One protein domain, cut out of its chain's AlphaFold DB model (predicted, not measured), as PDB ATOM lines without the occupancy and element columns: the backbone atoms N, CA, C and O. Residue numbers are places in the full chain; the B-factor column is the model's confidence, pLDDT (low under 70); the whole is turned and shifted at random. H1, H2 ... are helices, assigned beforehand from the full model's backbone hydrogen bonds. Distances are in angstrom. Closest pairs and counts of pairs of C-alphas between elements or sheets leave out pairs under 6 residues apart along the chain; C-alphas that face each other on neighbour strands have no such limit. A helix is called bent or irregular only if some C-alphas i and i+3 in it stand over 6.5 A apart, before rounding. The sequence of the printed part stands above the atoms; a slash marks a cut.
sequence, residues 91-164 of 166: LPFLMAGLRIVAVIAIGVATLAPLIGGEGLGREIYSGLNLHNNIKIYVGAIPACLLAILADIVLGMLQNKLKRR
ATOM      1  N   LEU A  91     127.074  96.996  99.513       80.31
ATOM      2  CA  LEU A  91     127.451  98.404  99.665       80.31
ATOM      3  C   LEU A  91     128.274  98.970  98.486       80.31
ATOM      4  O   LEU A  91     127.962 100.077  98.045       80.31
ATOM      5  N   PRO A  92     129.272  98.261  97.915       81.81
ATOM      6  CA  PRO A  92     129.993  98.750  96.738       81.81
ATOM      7  C   PRO A  92     129.083  98.941  95.519       81.81
ATOM      8  O   PRO A  92     129.234  99.930  94.804       81.81
ATOM      9  N   PHE A  93     128.123  98.036  95.309       84.75
ATOM     10  CA  PHE A  93     127.174  98.101  94.194       84.75
ATOM     11  C   PHE A  93     126.177  99.249  94.366       84.75
ATOM     12  O   PHE A  93     125.946 100.008  93.428       84.75
ATOM     13  N   LEU A  94     125.645  99.433  95.577       87.25
ATOM     14  CA  LEU A  94     124.736 100.539  95.887       87.25
ATOM     15  C   LEU A  94     125.419 101.903  95.728       87.25
ATOM     16  O   LEU A  94     124.843 102.816  95.143       87.25
ATOM     17  N   MET A  95     126.666 102.034  96.190       86.44
ATOM     18  CA  MET A  95     127.428 103.279  96.051       86.44
ATOM     19  C   MET A  95     127.808 103.563  94.594       86.44
ATOM     20  O   MET A  95     127.767 104.718  94.173       86.44
ATOM     21  N   ALA A  96     128.123 102.531  93.802       86.69
ATOM     22  CA  ALA A  96     128.325 102.686  92.364       86.69
ATOM     23  C   ALA A  96     127.040 103.166  91.666       86.69
ATOM     24  O   ALA A  96     127.088 104.110  90.878       86.69
ATOM     25  N   GLY A  97     125.887 102.584  92.013       90.44
ATOM     26  CA  GLY A  97     124.584 103.032  91.517       90.44
ATOM     27  C   GLY A  97     124.289 104.490  91.881       90.44
ATOM     28  O   GLY A  97     123.918 105.280  91.016       90.44
ATOM     29  N   LEU A  98     124.537 104.879  93.134       92.00
ATOM     30  CA  LEU A  98     124.330 106.247  93.612       92.00
ATOM     31  C   LEU A  98     125.202 107.271  92.868       92.00
ATOM     32  O   LEU A  98     124.716 108.345  92.515       92.00
ATOM     33  N   ARG A  99     126.469 106.937  92.589       91.94
ATOM     34  CA  ARG A  99     127.387 107.789  91.810       91.94
ATOM     35  C   ARG A  99     126.879 108.032  90.391       91.94
ATOM     36  O   ARG A  99     126.817 109.176  89.950       91.94
ATOM     37  N   ILE A 100     126.455 106.967  89.709       92.50
ATOM     38  CA  ILE A 100     125.910 107.050  88.349       92.50
ATOM     39  C   ILE A 100     124.656 107.930  88.332       92.50
ATOM     40  O   ILE A 100     124.556 108.844  87.516       92.50
ATOM     41  N   VAL A 101     123.725 107.709  89.266       96.25
ATOM     42  CA  VAL A 101     122.485 108.496  89.353       96.25
ATOM     43  C   VAL A 101     122.772 109.969  89.632       96.25
ATOM     44  O   VAL A 101     122.146 110.822  89.009       96.25
ATOM     45  N   ALA A 102     123.730 110.292  90.504       94.62
ATOM     46  CA  ALA A 102     124.087 111.679  90.795       94.62
ATOM     47  C   ALA A 102     124.599 112.417  89.545       94.62
ATOM     48  O   ALA A 102     124.134 113.515  89.243       94.62
ATOM     49  N   VAL A 103     125.502 111.798  88.779       93.94
ATOM     50  CA  VAL A 103     126.039 112.390  87.543       93.94
ATOM     51  C   VAL A 103     124.953 112.519  86.474       93.94
ATOM     52  O   VAL A 103     124.835 113.568  85.838       93.94
ATOM     53  N   ILE A 104     124.118 111.489  86.304       93.94
ATOM     54  CA  ILE A 104     123.006 111.522  85.348       93.94
ATOM     55  C   ILE A 104     122.000 112.609  85.728       93.94
ATOM     56  O   ILE A 104     121.582 113.361  84.856       93.94
ATOM     57  N   ALA A 105     121.634 112.744  87.003       94.44
ATOM     58  CA  ALA A 105     120.686 113.761  87.456       94.44
ATOM     59  C   ALA A 105     121.184 115.181  87.154       94.44
ATOM     60  O   ALA A 105     120.409 116.023  86.705       94.44
ATOM     61  N   ILE A 106     122.486 115.432  87.329       94.75
ATOM     62  CA  ILE A 106     123.110 116.710  86.967       94.75
ATOM     63  C   ILE A 106     123.029 116.931  85.452       94.75
ATOM     64  O   ILE A 106     122.633 118.011  85.020       94.75
ATOM     65  N   GLY A 107     123.326 115.910  84.643       93.19
ATOM     66  CA  GLY A 107     123.187 115.982  83.184       93.19
ATOM     67  C   GLY A 107     121.741 116.188  82.713       93.19
ATOM     68  O   GLY A 107     121.479 116.972  81.810       93.19
ATOM     69  N   VAL A 108     120.762 115.550  83.351       94.06
ATOM     70  CA  VAL A 108     119.341 115.773  83.046       94.06
ATOM     71  C   VAL A 108     118.935 117.199  83.427       94.06
ATOM     72  O   VAL A 108     118.246 117.871  82.661       94.06
ATOM     73  N   ALA A 109     119.420 117.713  84.559       93.62
ATOM     74  CA  ALA A 109     119.162 119.082  84.992       93.62
ATOM     75  C   ALA A 109     119.777 120.148  84.060       93.62
ATOM     76  O   ALA A 109     119.263 121.270  84.009       93.62
ATOM     77  N   THR A 110     120.844 119.836  83.312       94.38
ATOM     78  CA  THR A 110     121.371 120.743  82.274       94.38
ATOM     79  C   THR A 110     120.561 120.708  80.979       94.38
ATOM     80  O   THR A 110     120.555 121.693  80.246       94.38
ATOM     81  N   LEU A 111     119.840 119.621  80.703       93.31
ATOM     82  CA  LEU A 111     118.998 119.496  79.510       93.31
ATOM     83  C   LEU A 111     117.552 119.956  79.735       93.31
ATOM     84  O   LEU A 111     116.882 120.310  78.769       93.31
ATOM     85  N   ALA A 112     117.074 119.999  80.982       93.81
ATOM     86  CA  ALA A 112     115.693 120.365  81.321       93.81
ATOM     87  C   ALA A 112     115.167 121.656  80.639       93.81
ATOM     88  O   ALA A 112     114.027 121.646  80.170       93.81
ATOM     89  N   PRO A 113     115.964 122.731  80.468       93.88
ATOM     90  CA  PRO A 113     115.502 123.945  79.783       93.88
ATOM     91  C   PRO A 113     115.155 123.776  78.301       93.88
ATOM     92  O   PRO A 113     114.373 124.564  77.777       93.88
ATOM     93  N   LEU A 114     115.659 122.734  77.628       90.38
ATOM     94  CA  LEU A 114     115.333 122.455  76.221       90.38
ATOM     95  C   LEU A 114     113.855 122.103  76.010       90.38
ATOM     96  O   LEU A 114     113.328 122.316  74.923       90.38
ATOM     97  N   ILE A 115     113.195 121.572  77.041       91.19
ATOM     98  CA  ILE A 115     111.777 121.184  77.014       91.19
ATOM     99  C   ILE A 115     110.887 122.159  77.800       91.19
ATOM    100  O   ILE A 115     109.750 121.832  78.126       91.19
ATOM    101  N   GLY A 116     111.403 123.346  78.136       88.25
ATOM    102  CA  GLY A 116     110.691 124.341  78.947       88.25
ATOM    103  C   GLY A 116     110.698 124.055  80.453       88.25
ATOM    104  O   GLY A 116     109.923 124.660  81.189       88.25
ATOM    105  N   GLY A 117     111.550 123.138  80.922       88.75
ATOM    106  CA  GLY A 117     111.749 122.867  82.344       88.75
ATOM    107  C   GLY A 117     112.727 123.841  83.010       88.75
ATOM    108  O   GLY A 117     113.617 124.404  82.375       88.75
ATOM    109  N   GLU A 118     112.605 124.004  84.323       85.75
ATOM    110  CA  GLU A 118     113.600 124.709  85.137       85.75
ATOM    111  C   GLU A 118     114.802 123.795  85.431       85.75
ATOM    112  O   GLU A 118     114.657 122.580  85.568       85.75
ATOM    113  N   GLY A 119     116.009 124.358  85.530       86.56
ATOM    114  CA  GLY A 119     117.205 123.546  85.764       86.56
ATOM    115  C   GLY A 119     118.531 124.300  85.717       86.56
ATOM    116  O   GLY A 119     118.588 125.514  85.512       86.56
ATOM    117  N   LEU A 120     119.620 123.546  85.881       86.25
ATOM    118  CA  LEU A 120     121.000 124.049  85.867       86.25
ATOM    119  C   LEU A 120     121.450 124.502  84.468       86.25
ATOM    120  O   LEU A 120     122.442 125.211  84.330       86.25
ATOM    121  N   GLY A 121     120.716 124.118  83.421       90.56
ATOM    122  CA  GLY A 121     121.056 124.409  82.031       90.56
ATOM    123  C   GLY A 121     120.576 125.742  81.474       90.56
ATOM    124  O   GLY A 121     120.708 125.954  80.273       90.56
ATOM    125  N   ARG A 122     119.960 126.619  82.280       91.81
ATOM    126  CA  ARG A 122     119.283 127.818  81.746       91.81
ATOM    127  C   ARG A 122     120.237 128.739  80.989       91.81
ATOM    128  O   ARG A 122     119.904 129.196  79.898       91.81
ATOM    129  N   GLU A 123     121.443 128.936  81.516       91.50
ATOM    130  CA  GLU A 123     122.486 129.723  80.845       91.50
ATOM    131  C   GLU A 123     123.026 129.031  79.588       91.50
ATOM    132  O   GLU A 123     123.286 129.695  78.586       91.50
ATOM    133  N   ILE A 124     123.108 127.694  79.598       92.31
ATOM    134  CA  ILE A 124     123.501 126.907  78.421       92.31
ATOM    135  C   ILE A 124     122.470 127.111  77.308       92.31
ATOM    136  O   ILE A 124     122.823 127.480  76.192       92.31
ATOM    137  N   TYR A 125     121.186 126.928  77.621       93.69
ATOM    138  CA  TYR A 125     120.092 127.071  76.665       93.69
ATOM    139  C   TYR A 125     119.948 128.507  76.151       93.69
ATOM    140  O   TYR A 125     119.841 128.727  74.944       93.69
ATOM    141  N   SER A 126     120.017 129.499  77.044       91.44
ATOM    142  CA  SER A 126     120.012 130.915  76.660       91.44
ATOM    143  C   SER A 126     121.198 131.248  75.752       91.44
ATOM    144  O   SER A 126     121.028 131.943  74.752       91.44
ATOM    145  N   GLY A 127     122.387 130.721  76.058       90.50
ATOM    146  CA  GLY A 127     123.581 130.880  75.234       90.50
ATOM    147  C   GLY A 127     123.448 130.251  73.847       90.50
ATOM    148  O   GLY A 127     123.834 130.887  72.870       90.50
ATOM    149  N   LEU A 128     122.844 129.061  73.747       91.69
ATOM    150  CA  LEU A 128     122.554 128.403  72.469       91.69
ATOM    151  C   LEU A 128     121.579 129.224  71.617       91.69
ATOM    152  O   LEU A 128     121.854 129.476  70.448       91.69
ATOM    153  N   ASN A 129     120.477 129.702  72.202       93.00
ATOM    154  CA  ASN A 129     119.472 130.477  71.470       93.00
ATOM    155  C   ASN A 129     120.016 131.841  70.999       93.00
ATOM    156  O   ASN A 129     119.723 132.307  69.900       93.00
ATOM    157  N   LEU A 130     120.856 132.472  71.823       93.62
ATOM    158  CA  LEU A 130     121.469 133.771  71.531       93.62
ATOM    159  C   LEU A 130     122.773 133.669  70.722       93.62
ATOM    160  O   LEU A 130     123.411 134.697  70.507       93.62
ATOM    161  N   HIS A 131     123.192 132.464  70.311       92.69
ATOM    162  CA  HIS A 131     124.485 132.212  69.656       92.69
ATOM    163  C   HIS A 131     125.676 132.834  70.417       92.69
ATOM    164  O   HIS A 131     126.639 133.326  69.828       92.69
ATOM    165  N   ASN A 132     125.602 132.841  71.752       94.12
ATOM    166  CA  ASN A 132     126.584 133.463  72.627       94.12
ATOM    167  C   ASN A 132     127.395 132.400  73.372       94.12
ATOM    168  O   ASN A 132     126.962 131.852  74.389       94.12
ATOM    169  N   ASN A 133     128.624 132.188  72.901       93.75
ATOM    170  CA  ASN A 133     129.552 131.211  73.464       93.75
ATOM    171  C   ASN A 133     129.878 131.476  74.940       93.75
ATOM    172  O   ASN A 133     130.041 130.532  75.709       93.75
ATOM    173  N   ILE A 134     129.927 132.744  75.367       93.75
ATOM    174  CA  ILE A 134     130.259 133.105  76.752       93.75
ATOM    175  C   ILE A 134     129.197 132.545  77.702       93.75
ATOM    176  O   ILE A 134     129.539 131.910  78.697       93.75
ATOM    177  N   LYS A 135     127.913 132.701  77.367       90.31
ATOM    178  CA  LYS A 135     126.804 132.169  78.176       90.31
ATOM    179  C   LYS A 135     126.793 130.640  78.230       90.31
ATOM    180  O   LYS A 135     126.556 130.067  79.291       90.31
ATOM    181  N   ILE A 136     127.132 129.986  77.115       92.25
ATOM    182  CA  ILE A 136     127.268 128.523  77.064       92.25
ATOM    183  C   ILE A 136     128.332 128.061  78.063       92.25
ATOM    184  O   ILE A 136     128.062 127.178  78.875       92.25
ATOM    185  N   TYR A 137     129.515 128.684  78.066       94.06
ATOM    186  CA  TYR A 137     130.584 128.329  79.003       94.06
ATOM    187  C   TYR A 137     130.233 128.642  80.460       94.06
ATOM    188  O   TYR A 137     130.534 127.832  81.338       94.06
ATOM    189  N   VAL A 138     129.556 129.768  80.719       93.81
ATOM    190  CA  VAL A 138     129.097 130.156  82.063       93.81
ATOM    191  C   VAL A 138     128.164 129.108  82.667       93.81
ATOM    192  O   VAL A 138     128.241 128.860  83.865       93.81
ATOM    193  N   GLY A 139     127.322 128.454  81.864       91.00
ATOM    194  CA  GLY A 139     126.477 127.358  82.342       91.00
ATOM    195  C   GLY A 139     127.162 125.983  82.343       91.00
ATOM    196  O   GLY A 139     126.983 125.201  83.276       91.00
ATOM    197  N   ALA A 140     127.970 125.679  81.322       92.94
ATOM    198  CA  ALA A 140     128.574 124.357  81.148       92.94
ATOM    199  C   ALA A 140     129.694 124.066  82.155       92.94
ATOM    200  O   ALA A 140     129.743 122.972  82.717       92.94
ATOM    201  N   ILE A 141     130.573 125.038  82.423       94.44
ATOM    202  CA  ILE A 141     131.728 124.833  83.306       94.44
ATOM    203  C   ILE A 141     131.283 124.492  84.741       94.44
ATOM    204  O   ILE A 141     131.734 123.467  85.260       94.44
ATOM    205  N   PRO A 142     130.375 125.251  85.392       94.56
ATOM    206  CA  PRO A 142     129.910 124.917  86.736       94.56
ATOM    207  C   PRO A 142     129.167 123.583  86.800       94.56
ATOM    208  O   PRO A 142     129.341 122.845  87.765       94.56
ATOM    209  N   ALA A 143     128.379 123.241  85.776       93.00
ATOM    210  CA  ALA A 143     127.666 121.968  85.734       93.00
ATOM    211  C   ALA A 143     128.629 120.770  85.656       93.00
ATOM    212  O   ALA A 143     128.470 119.798  86.397       93.00
ATOM    213  N   CYS A 144     129.670 120.861  84.821       94.38
ATOM    214  CA  CYS A 144     130.723 119.848  84.756       94.38
ATOM    215  C   CYS A 144     131.497 119.745  86.077       94.38
ATOM    216  O   CYS A 144     131.741 118.638  86.558       94.38
ATOM    217  N   LEU A 145     131.850 120.878  86.691       96.12
ATOM    218  CA  LEU A 145     132.537 120.894  87.986       96.12
ATOM    219  C   LEU A 145     131.688 120.257  89.090       96.12
ATOM    220  O   LEU A 145     132.205 119.465  89.874       96.12
ATOM    221  N   LEU A 146     130.388 120.554  89.125       94.88
ATOM    222  CA  LEU A 146     129.444 119.968  90.072       94.88
ATOM    223  C   LEU A 146     129.343 118.446  89.893       94.88
ATOM    224  O   LEU A 146     129.367 117.719  90.884       94.88
ATOM    225  N   ALA A 147     129.287 117.956  88.649       93.94
ATOM    226  CA  ALA A 147     129.249 116.523  88.352       93.94
ATOM    227  C   ALA A 147     130.517 115.795  88.823       93.94
ATOM    228  O   ALA A 147     130.426 114.764  89.490       93.94
ATOM    229  N   ILE A 148     131.693 116.359  88.535       95.69
ATOM    230  CA  ILE A 148     132.981 115.806  88.975       95.69
ATOM    231  C   ILE A 148     133.068 115.813  90.506       95.69
ATOM    232  O   ILE A 148     133.455 114.816  91.114       95.69
ATOM    233  N   LEU A 149     132.678 116.918  91.143       95.88
ATOM    234  CA  LEU A 149     132.711 117.047  92.595       95.88
ATOM    235  C   LEU A 149     131.762 116.052  93.272       95.88
ATOM    236  O   LEU A 149     132.158 115.411  94.244       95.88
ATOM    237  N   ALA A 150     130.548 115.872  92.746       92.88
ATOM    238  CA  ALA A 150     129.601 114.886  93.253       92.88
ATOM    239  C   ALA A 150     130.175 113.460  93.186       92.88
ATOM    240  O   ALA A 150     130.107 112.725  94.175       92.88
ATOM    241  N   ASP A 151     130.800 113.088  92.065       93.31
ATOM    242  CA  ASP A 151     131.403 111.764  91.895       93.31
ATOM    243  C   ASP A 151     132.586 111.534  92.854       93.31
ATOM    244  O   ASP A 151     132.670 110.491  93.513       93.31
ATOM    245  N   ILE A 152     133.458 112.536  93.010       93.88
ATOM    246  CA  ILE A 152     134.604 112.488  93.929       93.88
ATOM    247  C   ILE A 152     134.141 112.365  95.384       93.88
ATOM    248  O   ILE A 152     134.642 111.509  96.116       93.88
ATOM    249  N   VAL A 153     133.187 113.193  95.817       93.88
ATOM    250  CA  VAL A 153     132.687 113.202  97.202       93.88
ATOM    251  C   VAL A 153     132.054 111.858  97.559       93.88
ATOM    252  O   VAL A 153     132.358 111.288  98.611       93.88
ATOM    253  N   LEU A 154     131.226 111.305  96.670       91.31
ATOM    254  CA  LEU A 154     130.612 109.993  96.871       91.31
ATOM    255  C   LEU A 154     131.654 108.862  96.863       91.31
ATOM    256  O   LEU A 154     131.577 107.950  97.692       91.31
ATOM    257  N   GLY A 155     132.673 108.942  96.001       88.75
ATOM    258  CA  GLY A 155     133.796 107.999  95.990       88.75
ATOM    259  C   GLY A 155     134.632 108.041  97.278       88.75
ATOM    260  O   GLY A 155     134.991 106.998  97.832       88.75
ATOM    261  N   MET A 156     134.894 109.234  97.817       88.62
ATOM    262  CA  MET A 156     135.571 109.398  99.107       88.62
ATOM    263  C   MET A 156     134.748 108.807 100.256       88.62
ATOM    264  O   MET A 156     135.302 108.125 101.124       88.62
ATOM    265  N   LEU A 157     133.428 109.017 100.248       85.81
ATOM    266  CA  LEU A 157     132.517 108.460 101.246       85.81
ATOM    267  C   LEU A 157     132.518 106.923 101.214       85.81
ATOM    268  O   LEU A 157     132.617 106.288 102.265       85.81
ATOM    269  N   GLN A 158     132.502 106.325 100.018       84.12
ATOM    270  CA  GLN A 158     132.619 104.876  99.830       84.12
ATOM    271  C   GLN A 158     133.927 104.328 100.424       84.12
ATOM    272  O   GLN A 158     133.909 103.348 101.172       84.12
ATOM    273  N   ASN A 159     135.059 104.979 100.142       83.12
ATOM    274  CA  ASN A 159     136.362 104.559 100.663       83.12
ATOM    275  C   ASN A 159     136.450 104.684 102.189       83.12
ATOM    276  O   ASN A 159     137.025 103.817 102.851       83.12
ATOM    277  N   LYS A 160     135.848 105.732 102.762       82.50
ATOM    278  CA  LYS A 160     135.783 105.932 104.215       82.50
ATOM    279  C   LYS A 160     134.929 104.866 104.905       82.50
ATOM    280  O   LYS A 160     135.310 104.390 105.970       82.50
ATOM    281  N   LEU A 161     133.813 104.462 104.294       73.69
ATOM    282  CA  LEU A 161     132.957 103.386 104.805       73.69
ATOM    283  C   LEU A 161     133.640 102.018 104.715       73.69
ATOM    284  O   LEU A 161     133.593 101.253 105.674       73.69
ATOM    285  N   LYS A 162     134.349 101.732 103.616       71.06
ATOM    286  CA  LYS A 162     135.096 100.474 103.452       71.06
ATOM    287  C   LYS A 162     136.184 100.297 104.519       71.06
ATOM    288  O   LYS A 162     136.331  99.202 105.045       71.06
ATOM    289  N   ARG A 163     136.895 101.372 104.882       67.00
ATOM    290  CA  ARG A 163     137.931 101.359 105.936       67.00
ATOM    291  C   ARG A 163     137.397 101.174 107.359       67.00
ATOM    292  O   ARG A 163     138.187 100.922 108.251       67.00
ATOM    293  N   ARG A 164     136.097 101.365 107.588       59.84
ATOM    294  CA  ARG A 164     135.478 101.251 108.917       59.84
ATOM    295  C   ARG A 164     134.949  99.837 109.204       59.84
ATOM    296  O   ARG A 164     134.642  99.539 110.350       59.84
TER     297      ARG A 164
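This is residues 91 to 164 of the 166 residues of the protein "Binding-protein-dependent transport system inner membrane component" of Paenibacillus macquariensis (UniProt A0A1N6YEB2). Two long helices, H1 and H3, lie side by side and run opposite ways as a long helical hairpin, and the short helix H2 packs between the last part of H1 and the first part of H3 at one end of the rod. The first and last printed residues lie together at the other end, and H1 has a kink near residue 109, on the side toward H2. The printed part has 74 residues with three named helices, H1, H2 and H3 in that order along the chain, and no named strand; the class is all helix. The whole is loose, with a radius of gyration of the C-alphas of 15.3 A, and it spans 51 by 22 by 12 A.

The longest helix is H3, residues 133 to 162. It touches H1, residues 91 to 115, and the closest C-alphas of the two, those of Val 103 and Ala 147, are 5.3 A apart. H1 and H3 run opposite ways at a shallow tilt of 14 degrees. H2, residues 122 to 129, touches H3 at residues 133 to 140 of H3 alone, with the C-alphas of Ile 124 and Ile 136 closest at 4.3 A. H2 and H3 form a helical hairpin, opposite ways at a tilt of 37 degrees, only just steep. H2 also touches H1, at residues 110 to 114 of H1 alone; the closest C-alphas are those of Pro 113 and Arg 122, 5.8 A apart. H1 and H2 run the same way at a steep tilt of 46 degrees. The helix packing is mostly crossed, but only just: of the three pairs that touch, one is at a shallow tilt. Every O i to N i+4 pair is within hydrogen-bond range in H2, against 18 of 21 in H1 and 25 of 26 in H3.

H3 measures 43.3 A from C-alpha 133 at (129.552, 131.211, 73.464) to C-alpha 162 at (135.096, 100.474, 103.452). It is neither bent nor irregular, but only just: C-alphas 139 and 142 are 6.1 A apart. H1 begins with C-alpha 91 at (127.451, 98.404, 99.665) and measures 35.7 A to C-alpha 115. It has a kink of 35 degrees near residue 109 and is irregular, with C-alphas 110 and 113 being 7.1 A apart. H2 measures 10.6 A from C-alpha 122 to C-alpha 129.

The two C-alphas farthest apart, those of Leu 130 and Arg 164, are 51.5 A apart, while those of Leu 91 and Arg 164 are 12.6 A apart. The link from H1 to H2 is short, the link from H2 to H3 is tight, and the printed part has no cut. The mean pLDDT of the printed part is 90.1, and residues 163 to 164 are under 70.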